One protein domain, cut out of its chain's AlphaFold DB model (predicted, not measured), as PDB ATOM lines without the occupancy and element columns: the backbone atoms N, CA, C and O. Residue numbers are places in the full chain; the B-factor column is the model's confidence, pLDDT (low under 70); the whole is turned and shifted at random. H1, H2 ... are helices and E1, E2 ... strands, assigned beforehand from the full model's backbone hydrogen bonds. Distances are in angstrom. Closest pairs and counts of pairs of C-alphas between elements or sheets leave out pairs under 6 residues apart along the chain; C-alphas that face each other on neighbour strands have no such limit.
ATOM      1  N   SER A 214     101.099  31.046  94.962       98.56
ATOM      2  CA  SER A 214     101.296  31.159  93.517       98.56
ATOM      3  C   SER A 214     101.016  29.848  92.789       98.56
ATOM      4  O   SER A 214     100.328  29.851  91.769       98.56
ATOM      5  N   ALA A 215     101.456  28.712  93.333       98.56
ATOM      6  CA  ALA A 215     101.189  27.397  92.756       98.56
ATOM      7  C   ALA A 215      99.691  27.057  92.766       98.56
ATOM      8  O   ALA A 215      99.138  26.625  91.754       98.56
ATOM      9  N   ARG A 216      99.009  27.319  93.890       98.38
ATOM     10  CA  ARG A 216      97.552  27.158  93.998       98.38
ATOM     11  C   ARG A 216      96.819  28.055  93.005       98.38
ATOM     12  O   ARG A 216      95.898  27.594  92.337       98.38
ATOM     13  N   PHE A 217      97.239  29.313  92.895       98.69
ATOM     14  CA  PHE A 217      96.677  30.255  91.936       98.69
ATOM     15  C   PHE A 217      96.841  29.771  90.485       98.69
ATOM     16  O   PHE A 217      95.875  29.802  89.730       98.69
ATOM     17  N   LEU A 218      98.016  29.262  90.100       98.75
ATOM     18  CA  LEU A 218      98.250  28.721  88.755       98.75
ATOM     19  C   LEU A 218      97.410  27.465  88.472       98.75
ATOM     20  O   LEU A 218      96.880  27.313  87.373       98.75
ATOM     21  N   GLY A 219      97.226  26.588  89.463       98.56
ATOM     22  CA  GLY A 219      96.306  25.453  89.345       98.56
ATOM     23  C   GLY A 219      94.849  25.881  89.141       98.56
ATOM     24  O   GLY A 219      94.124  25.271  88.351       98.56
ATOM     25  N   ASP A 220      94.427  26.950  89.816       98.62
ATOM     26  CA  ASP A 220      93.108  27.557  89.640       98.62
ATOM     27  C   ASP A 220      92.959  28.223  88.268       98.62
ATOM     28  O   ASP A 220      91.938  28.031  87.608       98.62
ATOM     29  N   TRP A 221      93.994  28.927  87.804       98.81
ATOM     30  CA  TRP A 221      94.050  29.521  86.471       98.81
ATOM     31  C   TRP A 221      93.889  28.469  85.369       98.81
ATOM     32  O   TRP A 221      93.013  28.610  84.515       98.81
ATOM     33  N   PHE A 222      94.658  27.375  85.413       98.81
ATOM     34  CA  PHE A 222      94.543  26.309  84.416       98.81
ATOM     35  C   PHE A 222      93.200  25.576  84.478       98.81
ATOM     36  O   PHE A 222      92.681  25.175  83.438       98.81
ATOM     37  N   GLY A 223      92.608  25.427  85.665       98.50
ATOM     38  CA  GLY A 223      91.273  24.845  85.807       98.50
ATOM     39  C   GLY A 223      90.172  25.725  85.217       98.50
ATOM     40  O   GLY A 223      89.328  25.237  84.463       98.50
ATOM     41  N   PHE A 224      90.219  27.032  85.493       98.81
ATOM     42  CA  PHE A 224      89.342  28.022  84.868       98.81
ATOM     43  C   PHE A 224      89.493  28.015  83.342       98.81
ATOM     44  O   PHE A 224      88.503  27.879  82.619       98.81
ATOM     45  N   ALA A 225      90.734  28.094  82.853       98.69
ATOM     46  CA  ALA A 225      91.047  28.086  81.432       98.69
ATOM     47  C   ALA A 225      90.545  26.814  80.737       98.69
ATOM     48  O   ALA A 225      89.909  26.907  79.691       98.69
ATOM     49  N   ALA A 226      90.754  25.635  81.332       98.69
ATOM     50  CA  ALA A 226      90.281  24.371  80.771       98.69
ATOM     51  C   ALA A 226      88.759  24.360  80.606       98.69
ATOM     52  O   ALA A 226      88.262  24.006  79.541       98.69
ATOM     53  N   GLY A 227      88.016  24.807  81.623       98.31
ATOM     54  CA  GLY A 227      86.555  24.881  81.553       98.31
ATOM     55  C   GLY A 227      86.033  25.876  80.508       98.31
ATOM     56  O   GLY A 227      84.985  25.639  79.904       98.31
ATOM     57  N   VAL A 228      86.743  26.985  80.279       98.62
ATOM     58  CA  VAL A 228      86.390  27.991  79.261       98.62
ATOM     59  C   VAL A 228      86.731  27.502  77.849       98.62
ATOM     60  O   VAL A 228      85.891  27.587  76.955       98.62
ATOM     61  N   LEU A 229      87.933  26.959  77.639       98.81
ATOM     62  CA  LEU A 229      88.389  26.490  76.328       98.81
ATOM     63  C   LEU A 229      87.634  25.237  75.874       98.81
ATOM     64  O   LEU A 229      87.270  25.141  74.706       98.81
ATOM     65  N   GLU A 230      87.323  24.307  76.785       98.50
ATOM     66  CA  GLU A 230      86.496  23.142  76.444       98.50
ATOM     67  C   GLU A 230      85.059  23.554  76.108       98.50
ATOM     68  O   GLU A 230      84.448  22.965  75.221       98.50
ATOM     69  N   GLN A 231      84.519  24.592  76.758       98.38
ATOM     70  CA  GLN A 231      83.210  25.135  76.390       98.38
ATOM     71  C   GLN A 231      83.240  25.762  74.994       98.38
ATOM     72  O   GLN A 231      82.346  25.503  74.192       98.38
ATOM     73  N   LEU A 232      84.275  26.547  74.682       98.31
ATOM     74  CA  LEU A 232      84.457  27.110  73.346       98.31
ATOM     75  C   LEU A 232      84.578  26.003  72.287       98.31
ATOM     76  O   LEU A 232      83.970  26.109  71.223       98.31
ATOM     77  N   ARG A 233      85.320  24.930  72.596       97.56
ATOM     78  CA  ARG A 233      85.455  23.753  71.731       97.56
ATOM     79  C   ARG A 233      84.132  23.009  71.554       97.56
ATOM     80  O   ARG A 233      83.830  22.587  70.449       97.56
ATOM     81  N   ALA A 234      83.327  22.865  72.605       96.69
ATOM     82  CA  ALA A 234      82.013  22.225  72.524       96.69
ATOM     83  C   ALA A 234      81.003  23.030  71.682       96.69
ATOM     84  O   ALA A 234      80.060  22.465  71.137       96.69
ATOM     85  N   GLU A 235      81.199  24.345  71.566       96.00
ATOM     86  CA  GLU A 235      80.428  25.237  70.687       96.00
ATOM     87  C   GLU A 235      80.977  25.298  69.252       96.00
ATOM     88  O   GLU A 235      80.434  26.027  68.409       96.00
ATOM     89  N   ALA A 236      82.102  24.634  68.978       94.00
ATOM     90  CA  ALA A 236      82.684  24.559  67.649       94.00
ATOM     91  C   ALA A 236      81.828  23.668  66.739       94.00
ATOM     92  O   ALA A 236      81.260  22.671  67.184       94.00
ATOM     93  N   ASP A 237      81.723  24.045  65.470       92.12
ATOM     94  CA  ASP A 237      81.109  23.212  64.438       92.12
ATOM     95  C   ASP A 237      82.199  22.571  63.564       92.12
ATOM     96  O   ASP A 237      83.391  22.852  63.719       92.12
ATOM     97  N   ASP A 238      81.801  21.696  62.639       90.38
ATOM     98  CA  ASP A 238      82.745  20.984  61.769       90.38
ATOM     99  C   ASP A 238      83.637  21.936  60.951       90.38
ATOM    100  O   ASP A 238      84.772  21.583  60.624       90.38
ATOM    101  N   ALA A 239      83.166  23.154  60.647       89.88
ATOM    102  CA  ALA A 239      83.950  24.137  59.905       89.88
ATOM    103  C   ALA A 239      85.080  24.751  60.748       89.88
ATOM    104  O   ALA A 239      86.051  25.241  60.182       89.88
ATOM    105  N   ASP A 240      85.012  24.693  62.084       91.88
ATOM    106  CA  ASP A 240      86.130  25.115  62.938       91.88
ATOM    107  C   ASP A 240      87.232  24.067  63.072       91.88
ATOM    108  O   ASP A 240      88.258  24.369  63.673       91.88
ATOM    109  N   GLN A 241      87.027  22.835  62.597       93.06
ATOM    110  CA  GLN A 241      88.034  21.768  62.664       93.06
ATOM    111  C   GLN A 241      88.728  21.675  64.048       93.06
ATOM    112  O   GLN A 241      89.966  21.752  64.127       93.06
ATOM    113  N   PRO A 242      87.954  21.564  65.148       94.00
ATOM    114  CA  PRO A 242      88.467  21.808  66.486       94.00
ATOM    115  C   PRO A 242      89.573  20.828  66.882       94.00
ATOM    116  O   PRO A 242      89.389  19.608  66.861       94.00
ATOM    117  N   ALA A 243      90.715  21.367  67.312       93.25
ATOM    118  CA  ALA A 243      91.747  20.584  67.980       93.25
ATOM    119  C   ALA A 243      91.327  20.227  69.418       93.25
ATOM    120  O   ALA A 243      90.282  20.644  69.916       93.25
ATOM    121  N   ARG A 244      92.144  19.436  70.121       93.69
ATOM    122  CA  ARG A 244      91.933  19.176  71.554       93.69
ATOM    123  C   ARG A 244      92.505  20.311  72.386       93.69
ATOM    124  O   ARG A 244      93.618  20.746  72.111       93.69
ATOM    125  N   VAL A 245      91.815  20.665  73.468       97.44
ATOM    126  CA  VAL A 245      92.392  21.538  74.494       97.44
ATOM    127  C   VAL A 245      93.613  20.848  75.100       97.44
ATOM    128  O   VAL A 245      93.550  19.680  75.515       97.44
ATOM    129  N   GLN A 246      94.750  21.539  75.116       96.62
ATOM    130  CA  GLN A 246      95.989  21.014  75.671       96.62
ATOM    131  C   GLN A 246      96.934  22.091  76.162       96.62
ATOM    132  O   GLN A 246      96.883  23.216  75.690       96.62
ATOM    133  N   LEU A 247      97.790  21.719  77.116       98.19
ATOM    134  CA  LEU A 247      98.853  22.595  77.585       98.19
ATOM    135  C   LEU A 247     100.104  22.320  76.759       98.19
ATOM    136  O   LEU A 247     100.538  21.165  76.687       98.19
ATOM    137  N   TRP A 248     100.657  23.346  76.123       96.12
ATOM    138  CA  TRP A 248     101.890  23.226  75.352       96.12
ATOM    139  C   TRP A 248     103.080  23.506  76.259       96.12
ATOM    140  O   TRP A 248     103.152  24.589  76.834       96.12
ATOM    141  N   PRO A 249     103.992  22.538  76.457       94.19
ATOM    142  CA  PRO A 249     105.110  22.730  77.367       94.19
ATOM    143  C   PRO A 249     106.040  23.850  76.898       94.19
ATOM    144  O   PRO A 249     106.506  24.570  77.762       94.19
ATOM    145  N   GLU A 250     106.237  24.045  75.587       89.62
ATOM    146  CA  GLU A 250     107.118  25.095  75.045       89.62
ATOM    147  C   GLU A 250     106.641  26.539  75.292       89.62
ATOM    148  O   GLU A 250     107.447  27.468  75.311       89.62
ATOM    149  N   HIS A 251     105.334  26.739  75.470       92.12
ATOM    150  CA  HIS A 251     104.721  28.051  75.723       92.12
ATOM    151  C   HIS A 251     104.161  28.173  77.145       92.12
ATOM    152  O   HIS A 251     103.827  29.262  77.606       92.12
ATOM    153  N   PHE A 252     104.060  27.043  77.845       97.56
ATOM    154  CA  PHE A 252     103.444  26.886  79.156       97.56
ATOM    155  C   PHE A 252     102.026  27.461  79.270       97.56
ATOM    156  O   PHE A 252     101.598  27.911  80.334       97.56
ATOM    157  N   ASP A 253     101.267  27.396  78.181       98.25
ATOM    158  CA  ASP A 253      99.897  27.874  78.089       98.25
ATOM    159  C   ASP A 253      98.928  26.741  77.748       98.25
ATOM    160  O   ASP A 253      99.307  25.689  77.233       98.25
ATOM    161  N   LEU A 254      97.654  26.930  78.090       98.62
ATOM    162  CA  LEU A 254      96.583  26.013  77.713       98.62
ATOM    163  C   LEU A 254      95.862  26.583  76.495       98.62
ATOM    164  O   LEU A 254      95.384  27.711  76.564       98.62
ATOM    165  N   SER A 255      95.743  25.822  75.409       98.44
ATOM    166  CA  SER A 255      95.139  26.325  74.174       98.44
ATOM    167  C   SER A 255      94.361  25.277  73.380       98.44
ATOM    168  O   SER A 255      94.407  24.073  73.654       98.44
ATOM    169  N   VAL A 256      93.591  25.767  72.409       98.00
ATOM    170  CA  VAL A 256      92.884  24.997  71.387       98.00
ATOM    171  C   VAL A 256      92.920  25.752  70.064       98.00
ATOM    172  O   VAL A 256      92.651  26.952  70.013       98.00
ATOM    173  N   ASP A 257      93.205  25.034  68.985       97.62
ATOM    174  CA  ASP A 257      93.123  25.590  67.638       97.62
ATOM    175  C   ASP A 257      91.719  25.407  67.080       97.62
ATOM    176  O   ASP A 257      91.166  24.301  67.126       97.62
ATOM    177  N   LEU A 258      91.170  26.487  66.529       97.06
ATOM    178  CA  LEU A 258      89.860  26.524  65.892       97.06
ATOM    179  C   LEU A 258      89.941  27.336  64.594       97.06
ATOM    180  O   LEU A 258      90.722  28.282  64.481       97.06
ATOM    181  N   GLY A 259      89.075  26.998  63.648       94.69
ATOM    182  CA  GLY A 259      88.916  27.676  62.370       94.69
ATOM    183  C   GLY A 259      89.398  26.859  61.169       94.69
ATOM    184  O   GLY A 259      90.098  25.850  61.300       94.69
ATOM    185  N   ASP A 260      88.991  27.305  59.983       92.38
ATOM    186  CA  ASP A 260      89.305  26.639  58.722       92.38
ATOM    187  C   ASP A 260      90.673  27.094  58.202       92.38
ATOM    188  O   ASP A 260      90.834  28.218  57.722       92.38
ATOM    189  N   ASP A 261      91.654  26.193  58.289       89.94
ATOM    190  CA  ASP A 261      93.026  26.426  57.824       89.94
ATOM    191  C   ASP A 261      93.071  26.717  56.320       89.94
ATOM    192  O   ASP A 261      93.754  27.631  55.861       89.94
ATOM    193  N   ALA A 262      92.275  25.984  55.536       88.94
ATOM    194  CA  ALA A 262      92.260  26.121  54.085       88.94
ATOM    195  C   ALA A 262      91.666  27.464  53.634       88.94
ATOM    196  O   ALA A 262      91.981  27.937  52.540       88.94
ATOM    197  N   ALA A 263      90.826  28.072  54.472       88.62
ATOM    198  CA  ALA A 263      90.254  29.393  54.246       88.62
ATOM    199  C   ALA A 263      91.101  30.535  54.835       88.62
ATOM    200  O   ALA A 263      90.717  31.689  54.683       88.62
ATOM    201  N   GLY A 264      92.222  30.244  55.508       90.31
ATOM    202  CA  GLY A 264      93.035  31.256  56.196       90.31
ATOM    203  C   GLY A 264      92.393  31.810  57.475       90.31
ATOM    204  O   GLY A 264      92.894  32.770  58.048       90.31
ATOM    205  N   ALA A 265      91.313  31.193  57.956       93.00
ATOM    206  CA  ALA A 265      90.541  31.647  59.111       93.00
ATOM    207  C   ALA A 265      90.803  30.776  60.350       93.00
ATOM    208  O   ALA A 265      89.887  30.518  61.135       93.00
ATOM    209  N   ARG A 266      92.039  30.282  60.506       95.69
ATOM    210  CA  ARG A 266      92.473  29.443  61.631       95.69
ATOM    211  C   ARG A 266      93.316  30.229  62.626       95.69
ATOM    212  O   ARG A 266      94.090  31.109  62.253       95.69
ATOM    213  N   GLY A 267      93.135  29.913  63.901       97.00
ATOM    214  CA  GLY A 267      93.770  30.621  64.998       97.00
ATOM    215  C   GLY A 267      93.847  29.780  66.261       97.00
ATOM    216  O   GLY A 267      93.133  28.782  66.412       97.00
ATOM    217  N   THR A 268      94.709  30.208  67.178       98.31
ATOM    218  CA  THR A 268      94.886  29.563  68.479       98.31
ATOM    219  C   THR A 268      94.188  30.388  69.550       98.31
ATOM    220  O   THR A 268      94.410  31.590  69.685       98.31
ATOM    221  N   PHE A 269      93.331  29.729  70.321       98.75
ATOM    222  CA  PHE A 269      92.590  30.299  71.440       98.75
ATOM    223  C   PHE A 269      93.193  29.743  72.715       98.75
ATOM    224  O   PHE A 269      93.210  28.523  72.890       98.75
ATOM    225  N   GLY A 270      93.675  30.595  73.612       98.62
ATOM    226  CA  GLY A 270      94.421  30.095  74.758       98.62
ATOM    227  C   GLY A 270      94.392  30.963  75.998       98.62
ATOM    228  O   GLY A 270      93.724  31.994  76.072       98.62
ATOM    229  N   ALA A 271      95.090  30.460  77.006       98.81
ATOM    230  CA  ALA A 271      95.223  31.033  78.327       98.81
ATOM    231  C   ALA A 271      96.664  30.842  78.806       98.81
ATOM    232  O   ALA A 271      97.076  29.728  79.146       98.81
ATOM    233  N   SER A 272      97.416  31.936  78.856       98.69
ATOM    234  CA  SER A 272      98.792  31.960  79.347       98.69
ATOM    235  C   SER A 272      98.811  32.345  80.831       98.69
ATOM    236  O   SER A 272      98.056  33.231  81.243       98.69
ATOM    237  N   PRO A 273      99.651  31.713  81.674       98.31
ATOM    238  CA  PRO A 273      99.902  32.148  83.053       98.31
ATOM    239  C   PRO A 273     100.769  33.425  83.136       98.31
ATOM    240  O   PRO A 273     101.240  33.790  84.220       98.31
ATOM    241  N   GLY A 274     100.996  34.088  82.000       97.38
ATOM    242  CA  GLY A 274     101.919  35.199  81.811       97.38
ATOM    243  C   GLY A 274     103.265  34.718  81.265       97.38
ATOM    244  O   GLY A 274     103.604  33.539  81.347       97.38
ATOM    245  N   ASP A 275     104.051  35.640  80.739       95.62
ATOM    246  CA  ASP A 275     105.327  35.396  80.068       95.62
ATOM    247  C   ASP A 275     106.241  36.630  80.203       95.62
ATOM    248  O   ASP A 275     106.129  37.373  81.181       95.62
ATOM    249  N   GLU A 276     107.207  36.797  79.297       92.06
ATOM    250  CA  GLU A 276     108.126  37.943  79.278       92.06
ATOM    251  C   GLU A 276     107.454  39.245  78.805       92.06
ATOM    252  O   GLU A 276     107.835  40.325  79.253       92.06
ATOM    253  N   ALA A 277     106.453  39.162  77.926       95.19
ATOM    254  CA  ALA A 277     105.704  40.316  77.436       95.19
ATOM    255  C   ALA A 277     104.525  40.680  78.356       95.19
ATOM    256  O   ALA A 277     104.148  41.850  78.451       95.19
ATOM    257  N   HIS A 278     103.967  39.692  79.060       96.50
ATOM    258  CA  HIS A 278     102.792  39.836  79.912       96.50
ATOM    259  C   HIS A 278     103.043  39.292  81.320       96.50
ATOM    260  O   HIS A 278     102.964  38.090  81.568       96.50
ATOM    261  N   ASP A 279     103.256  40.183  82.289       94.94
ATOM    262  CA  ASP A 279     103.496  39.773  83.680       94.94
ATOM    263  C   ASP A 279     102.322  38.977  84.280       94.94
ATOM    264  O   ASP A 279     102.528  38.007  85.017       94.94
ATOM    265  N   ASN A 280     101.089  39.393  83.963       97.62
ATOM    266  CA  ASN A 280      99.858  38.790  84.473       97.62
ATOM    267  C   ASN A 280      99.355  37.668  83.554       97.62
ATOM    268  O   ASN A 280      99.500  37.783  82.339       97.62
ATOM    269  N   PRO A 281      98.653  36.656  84.099       98.62
ATOM    270  CA  PRO A 281      97.895  35.715  83.284       98.62
ATOM    271  C   PRO A 281      96.898  36.422  82.367       98.62
ATOM    272  O   PRO A 281      96.335  37.457  82.737       98.62
ATOM    273  N   TYR A 282      96.656  35.855  81.191       98.88
ATOM    274  CA  TYR A 282      95.769  36.437  80.188       98.88
ATOM    275  C   TYR A 282      95.172  35.367  79.269       98.88
ATOM    276  O   TYR A 282      95.766  34.314  79.032       98.88
ATOM    277  N   LEU A 283      93.973  35.637  78.758       98.94
ATOM    278  CA  LEU A 283      93.384  34.889  77.649       98.94
ATOM    279  C   LEU A 283      93.833  35.515  76.336       98.94
ATOM    280  O   LEU A 283      93.996  36.732  76.280       98.94
ATOM    281  N   TYR A 284      93.964  34.719  75.280       98.88
ATOM    282  CA  TYR A 284      94.352  35.225  73.972       98.88
ATOM    283  C   TYR A 284      93.633  34.552  72.809       98.88
ATOM    284  O   TYR A 284      93.095  33.446  72.927       98.88
ATOM    285  N   VAL A 285      93.663  35.242  71.672       98.69
ATOM    286  CA  VAL A 285      93.310  34.717  70.354       98.69
ATOM    287  C   VAL A 285      94.383  35.158  69.365       98.69
ATOM    288  O   VAL A 285      94.601  36.357  69.216       98.69
ATOM    289  N   THR A 286      95.028  34.214  68.688       97.56
ATOM    290  CA  THR A 286      95.942  34.483  67.565       97.56
ATOM    291  C   THR A 286      95.286  34.122  66.239       97.56
ATOM    292  O   THR A 286      94.259  33.437  66.202       97.56
ATOM    293  N   HIS A 287      95.893  34.551  65.139       95.62
ATOM    294  CA  HIS A 287      95.532  34.139  63.786       95.62
ATOM    295  C   HIS A 287      96.774  33.618  63.054       95.62
ATOM    296  O   HIS A 287      97.877  34.124  63.241       95.62
ATOM    297  N   TRP A 288      96.617  32.556  62.264       93.94
ATOM    298  CA  TRP A 288      97.742  31.875  61.603       93.94
ATOM    299  C   TRP A 288      98.089  32.462  60.232       93.94
ATOM    300  O   TRP A 288      99.171  32.210  59.702       93.94
ATOM    301  N   ALA A 289      97.166  33.229  59.659       93.31
ATOM    302  CA  ALA A 289      97.333  33.963  58.415       93.31
ATOM    303  C   ALA A 289      97.071  35.453  58.652       93.31
ATOM    304  O   ALA A 289      96.563  35.841  59.705       93.31
ATOM    305  N   ASP A 290      97.408  36.280  57.666       92.38
ATOM    306  CA  ASP A 290      97.053  37.695  57.686       92.38
ATOM    307  C   ASP A 290      95.526  37.853  57.700       92.38
ATOM    308  O   ASP A 290      94.817  37.204  56.929       92.38
ATOM    309  N   VAL A 291      95.033  38.739  58.561       92.75
ATOM    310  CA  VAL A 291      93.609  39.055  58.715       92.75
ATOM    311  C   VAL A 291      93.361  40.537  58.462       92.75
ATOM    312  O   VAL A 291      94.264  41.370  58.595       92.75
ATOM    313  N   ASP A 292      92.120  40.884  58.128       90.69
ATOM    314  CA  ASP A 292      91.724  42.283  58.015       90.69
ATOM    315  C   ASP A 292      91.923  43.022  59.357       90.69
ATOM    316  O   ASP A 292      91.620  42.475  60.426       90.69
ATOM    317  N   PRO A 293      92.384  44.290  59.334       91.44
ATOM    318  CA  PRO A 293      92.497  45.086  60.547       91.44
ATOM    319  C   PRO A 293      91.146  45.217  61.261       91.44
ATOM    320  O   PRO A 293      90.183  45.759  60.714       91.44
ATOM    321  N   ASP A 294      91.098  44.803  62.522       96.00
ATOM    322  CA  ASP A 294      89.946  44.949  63.408       96.00
ATOM    323  C   ASP A 294      90.433  45.451  64.769       96.00
ATOM    324  O   ASP A 294      91.515  45.098  65.230       96.00
ATOM    325  N   ARG A 295      89.617  46.267  65.444       95.62
ATOM    326  CA  ARG A 295      89.912  46.757  66.802       95.62
ATOM    327  C   ARG A 295      90.042  45.635  67.837       95.62
ATOM    328  O   ARG A 295      90.481  45.901  68.950       95.62
ATOM    329  N   PHE A 296      89.536  44.444  67.519       97.44
ATOM    330  CA  PHE A 296      89.650  43.260  68.353       97.44
ATOM    331  C   PHE A 296      91.108  42.821  68.499       97.44
ATOM    332  O   PHE A 296      91.490  42.454  69.604       97.44
ATOM    333  N   TRP A 297      91.905  42.907  67.428       97.44
ATOM    334  CA  TRP A 297      93.337  42.603  67.430       97.44
ATOM    335  C   TRP A 297      94.092  43.718  68.169       97.44
ATOM    336  O   TRP A 297      94.511  44.716  67.582       97.44
ATOM    337  N   ASN A 298      94.119  43.607  69.497       96.94
ATOM    338  CA  ASN A 298      94.532  44.655  70.430       96.94
ATOM    339  C   ASN A 298      95.914  44.417  71.056       96.94
ATOM    340  O   ASN A 298      96.377  45.285  71.800       96.94
ATOM    341  N   ASP A 299      96.541  43.267  70.796       97.38
ATOM    342  CA  ASP A 299      97.831  42.923  71.380       97.38
ATOM    343  C   ASP A 299      98.981  43.538  70.570       97.38
ATOM    344  O   ASP A 299      98.898  43.698  69.354       97.38
ATOM    345  N   ALA A 300     100.045  43.941  71.261       94.94
ATOM    346  CA  ALA A 300     101.218  44.563  70.652       94.94
ATOM    347  C   ALA A 300     102.467  43.670  70.707       94.94
ATOM    348  O   ALA A 300     103.478  44.007  70.091       94.94
ATOM    349  N   ALA A 301     102.423  42.574  71.466       95.81
ATOM    350  CA  ALA A 301     103.512  41.618  71.601       95.81
ATOM    351  C   ALA A 301     103.417  40.473  70.582       95.81
ATOM    352  O   ALA A 301     104.442  39.887  70.235       95.81
ATOM    353  N   PHE A 302     102.215  40.167  70.090       94.88
ATOM    354  CA  PHE A 302     101.980  39.164  69.052       94.88
ATOM    355  C   PHE A 302     100.799  39.544  68.151       94.88
ATOM    356  O   PHE A 302      99.972  40.383  68.507       94.88
ATOM    357  N   ASP A 303     100.705  38.887  66.995       94.50
ATOM    358  CA  ASP A 303      99.605  39.055  66.046       94.50
ATOM    359  C   ASP A 303      98.323  38.401  66.590       94.50
ATOM    360  O   ASP A 303      98.085  37.192  66.467       94.50
ATOM    361  N   GLY A 304      97.520  39.201  67.293       97.38
ATOM    362  CA  GLY A 304      96.299  38.720  67.916       97.38
ATOM    363  C   GLY A 304      95.683  39.682  68.921       97.38
ATOM    364  O   GLY A 304      95.793  40.906  68.831       97.38
ATOM    365  N   ALA A 305      94.950  39.099  69.861       98.56
ATOM    366  CA  ALA A 305      94.246  39.810  70.910       98.56
ATOM    367  C   ALA A 305      94.489  39.164  72.270       98.56
ATOM    368  O   ALA A 305      94.574  37.935  72.358       98.56
ATOM    369  N   SER A 306      94.479  39.968  73.329       98.62
ATOM    370  CA  SER A 306      94.533  39.500  74.711       98.62
ATOM    371  C   SER A 306      93.472  40.148  75.607       98.62
ATOM    372  O   SER A 306      92.984  41.256  75.363       98.62
ATOM    373  N   LEU A 307      93.091  39.406  76.651       98.75
ATOM    374  CA  LEU A 307      92.299  39.867  77.787       98.75
ATOM    375  C   LEU A 307      93.041  39.491  79.069       98.75
ATOM    376  O   LEU A 307      93.115  38.312  79.436       98.75
ATOM    377  N   SER A 308      93.591  40.489  79.754       98.44
ATOM    378  CA  SER A 308      94.422  40.271  80.935       98.44
ATOM    379  C   SER A 308      93.593  39.929  82.177       98.44
ATOM    380  O   SER A 308      92.437  40.335  82.330       98.44
ATOM    381  N   LEU A 309      94.189  39.207  83.129       98.44
ATOM    382  CA  LEU A 309      93.549  38.904  84.407       98.44
ATOM    383  C   LEU A 309      93.091  40.173  85.160       98.44
ATOM    384  O   LEU A 309      91.972  40.157  85.670       98.44
ATOM    385  N   PRO A 310      93.857  41.283  85.230       98.25
ATOM    386  CA  PRO A 310      93.371  42.527  85.833       98.25
ATOM    387  C   PRO A 310      92.097  43.099  85.195       98.25
ATOM    388  O   PRO A 310      91.308  43.727  85.899       98.25
ATOM    389  N   GLU A 311      91.871  42.880  83.899       98.12
ATOM    390  CA  GLU A 311      90.624  43.259  83.217       98.12
ATOM    391  C   GLU A 311      89.493  42.262  83.487       98.12
ATOM    392  O   GLU A 311      88.324  42.648  83.564       98.12
ATOM    393  N   LEU A 312      89.836  40.984  83.670       98.00
ATOM    394  CA  LEU A 312      88.888  39.910  83.947       98.00
ATOM    395  C   LEU A 312      88.366  39.939  85.391       98.00
ATOM    396  O   LEU A 312      87.171  39.765  85.615       98.00
ATOM    397  N   VAL A 313      89.236  40.170  86.379       97.69
ATOM    398  CA  VAL A 313      88.923  40.085  87.820       97.69
ATOM    399  C   VAL A 313      87.713  40.935  88.243       97.69
ATOM    400  O   VAL A 313      86.891  40.419  89.008       97.69
ATOM    401  N   PRO A 314      87.541  42.187  87.771       97.81
ATOM    402  CA  PRO A 314      86.393  43.025  88.120       97.81
ATOM    403  C   PRO A 314      85.060  42.564  87.512       97.81
ATOM    404  O   PRO A 314      84.011  43.086  87.899       97.81
ATOM    405  N   ALA A 315      85.067  41.635  86.547       97.81
ATOM    406  CA  ALA A 315      83.846  41.144  85.926       97.81
ATOM    407  C   ALA A 315      82.969  40.415  86.954       97.81
ATOM    408  O   ALA A 315      83.430  39.558  87.705       97.81
ATOM    409  N   ARG A 316      81.665  40.727  86.956       96.00
ATOM    410  CA  ARG A 316      80.688  40.068  87.841       96.00
ATOM    411  C   ARG A 316      80.615  38.561  87.593       96.00
ATOM    412  O   ARG A 316      80.444  37.799  88.537       96.00
ATOM    413  N   ASP A 317      80.710  38.173  86.327       97.44
ATOM    414  CA  ASP A 317      80.817  36.791  85.882       97.44
ATOM    415  C   ASP A 317      82.049  36.686  84.981       97.44
ATOM    416  O   ASP A 317      82.031  37.057  83.805       97.44
ATOM    417  N   GLN A 318      83.150  36.237  85.579       98.31
ATOM    418  CA  GLN A 318      84.435  36.114  84.898       98.31
ATOM    419  C   GLN A 318      84.387  35.051  83.798       98.31
ATOM    420  O   GLN A 318      84.987  35.229  82.742       98.31
ATOM    421  N   ARG A 319      83.640  33.958  84.001       97.88
ATOM    422  CA  ARG A 319      83.534  32.899  82.995       97.88
ATOM    423  C   ARG A 319      82.781  33.396  81.764       97.88
ATOM    424  O   ARG A 319      83.221  33.140  80.644       97.88
ATOM    425  N   ALA A 320      81.684  34.127  81.959       98.25
ATOM    426  CA  ALA A 320      80.949  34.745  80.860       98.25
ATOM    427  C   ALA A 320      81.816  35.761  80.099       98.25
ATOM    428  O   ALA A 320      81.893  35.688  78.876       98.25
ATOM    429  N   ALA A 321      82.536  36.640  80.808       98.75
ATOM    430  CA  ALA A 321      83.430  37.620  80.186       98.75
ATOM    431  C   ALA A 321      84.552  36.960  79.359       98.75
ATOM    432  O   ALA A 321      84.820  37.376  78.230       98.75
ATOM    433  N   ALA A 322      85.162  35.894  79.887       98.81
ATOM    434  CA  ALA A 322      86.171  35.105  79.187       98.81
ATOM    435  C   ALA A 322      85.628  34.467  77.898       98.81
ATOM    436  O   ALA A 322      86.242  34.569  76.835       98.81
ATOM    437  N   LEU A 323      84.450  33.839  77.971       98.81
ATOM    438  CA  LEU A 323      83.809  33.245  76.799       98.81
ATOM    439  C   LEU A 323      83.409  34.297  75.768       98.81
ATOM    440  O   LEU A 323      83.568  34.064  74.574       98.81
ATOM    441  N   ASP A 324      82.914  35.455  76.197       98.75
ATOM    442  CA  ASP A 324      82.536  36.535  75.287       98.75
ATOM    443  C   ASP A 324      83.737  37.080  74.510       98.75
ATOM    444  O   ASP A 324      83.613  37.338  73.307       98.75
ATOM    445  N   PHE A 325      84.904  37.188  75.152       98.88
ATOM    446  CA  PHE A 325      86.162  37.534  74.492       98.88
ATOM    447  C   PHE A 325      86.550  36.491  73.433       98.88
ATOM    448  O   PHE A 325      86.658  36.826  72.251       98.88
ATOM    449  N   LEU A 326      86.653  35.211  73.809       98.75
ATOM    450  CA  LEU A 326      87.078  34.148  72.889       98.75
ATOM    451  C   LEU A 326      86.082  33.934  71.736       98.75
ATOM    452  O   LEU A 326      86.472  33.804  70.576       98.75
ATOM    453  N   ARG A 327      84.773  33.978  72.019       98.44
ATOM    454  CA  ARG A 327      83.724  33.917  70.988       98.44
ATOM    455  C   ARG A 327      83.777  35.122  70.054       98.44
ATOM    456  O   ARG A 327      83.435  34.990  68.880       98.44
ATOM    457  N   SER A 328      84.164  36.299  70.551       98.12
ATOM    458  CA  SER A 328      84.374  37.473  69.698       98.12
ATOM    459  C   SER A 328      85.536  37.248  68.744       98.12
ATOM    460  O   SER A 328      85.337  37.441  67.547       98.12
ATOM    461  N   GLY A 329      86.664  36.726  69.231       97.44
ATOM    462  CA  GLY A 329      87.794  36.363  68.376       97.44
ATOM    463  C   GLY A 329      87.422  35.343  67.308       97.44
ATOM    464  O   GLY A 329      87.658  35.586  66.130       97.44
ATOM    465  N   ARG A 330      86.700  34.273  67.671       96.56
ATOM    466  CA  ARG A 330      86.214  33.274  66.700       96.56
ATOM    467  C   ARG A 330      85.309  33.894  65.633       96.56
ATOM    468  O   ARG A 330      85.380  33.515  64.469       96.56
ATOM    469  N   ARG A 331      84.459  34.865  65.994       96.00
ATOM    470  CA  ARG A 331      83.606  35.578  65.025       96.00
ATOM    471  C   ARG A 331      84.382  36.522  64.110       96.00
ATOM    472  O   ARG A 331      83.985  36.644  62.956       96.00
ATOM    473  N   VAL A 332      85.393  37.223  64.622       95.75
ATOM    474  CA  VAL A 332      86.228  38.141  63.825       95.75
ATOM    475  C   VAL A 332      87.087  37.337  62.853       95.75
ATOM    476  O   VAL A 332      87.061  37.609  61.657       95.75
ATOM    477  N   LEU A 333      87.721  36.269  63.337       94.00
ATOM    478  CA  LEU A 333      88.547  35.373  62.533       94.00
ATOM    479  C   LEU A 333      87.765  34.741  61.370       94.00
ATOM    480  O   LEU A 333      88.220  34.762  60.238       94.00
ATOM    481  N   ARG A 334      86.531  34.275  61.611       91.44
ATOM    482  CA  ARG A 334      85.645  33.719  60.562       91.44
ATOM    483  C   ARG A 334      85.210  34.720  59.482       91.44
ATOM    484  O   ARG A 334      84.595  34.311  58.501       91.44
ATOM    485  N   ARG A 335      85.385  36.022  59.713       87.56
ATOM    486  CA  ARG A 335      85.020  37.085  58.760       87.56
ATOM    487  C   ARG A 335      86.217  37.617  57.978       87.56
ATOM    488  O   ARG A 335      85.979  38.413  57.073       87.56
TER     489      ARG A 335
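This is residues 214 to 335 of the 336 residues of an uncharacterized protein of Actinobacteria bacterium (UniProt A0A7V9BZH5). A twisted sheet of five antiparallel strands is covered on one face by two long helices, H1 over E2 and E3 and H3 over E3 and E4, which are steeply tilted to each other. The small helix H2 only grazes the sheet. The printed part has 122 residues, with three named helices and five named strands in the order H1 E1 E2 E3 E4 E5 H2 H3; the sheet's order is E1 - E2 - E3 - E4 - E5. The class is mixed, helices and strands, and the whole is compact, with a radius of gyration of the C-alphas of 13.5 A and spans of 41 by 32 by 28 A.

The sheet holds E1, residues 246 to 248, E2, residues 253 to 258, 15.9 A long, E3, residues 267 to 272, 15.3 A, E4, residues 282 to 286, 12.8 A, and E5, residues 304 to 308, 13.2 A. H1, residues 214 to 234, is 29.9 A long and begins at C-alpha 214 (101.296, 31.159, 93.517). H2 is residues 309 to 312. H3, residues 318 to 333, is 22.8 A long and ends at C-alpha 333 (88.547, 35.373, 62.533).

The strands form a meander, each the antiparallel neighbour of the one before, with E1 and E5 as edge strands. E1 and E2 form a hairpin at 120 degrees, with N 246 and O 255 within hydrogen-bond range at 2.9 A. Across the hairpin E2 and E3, N 256 and O 269 are 2.8 A apart; across E3 and E4, also a hairpin, N 284 and O 270 are 2.8 A apart. In the hairpin E4 and E5, N 305 and O 285 are 2.8 A apart. H1 and H3 lie on the same face of the sheet, making two layers, helices on one face of a sheet. H1 runs along the strands at a height of 8.0 A over the sheet; the closest C-alphas of H1 and E3, those of Ala 225 and Ala 271, are 6.0 A apart. H3 also runs along the strands, at a height of 9.2 A; C-alphas Val 285 and Gly 329, the closest of E4 and H3, are 6.1 A apart. H1 touches H3 with residues 224 to 232 alone, at a steep tilt of 50 degrees, the same way; their closest C-alphas, Val 228 and Leu 323, are 6.4 A apart. H2 and H3 only just touch, with 3 pairs of C-alphas within 8 A, and only at the corner, where C-alphas Leu 312 and Gln 318 are closest at 5.9 A. In H1 and H3 every O i to N i+4 pair is within hydrogen-bond range; H2 is too short for such a pair.

The two C-alphas farthest apart, of Ser 214 and Ala 263, are 40.8 A apart. The printed part has no cut. The long links are H1 to E1 and E4 to E5, the latter residues 287 to 303. The mean pLDDT of the printed part is 96.3, and no printed residue is under 70.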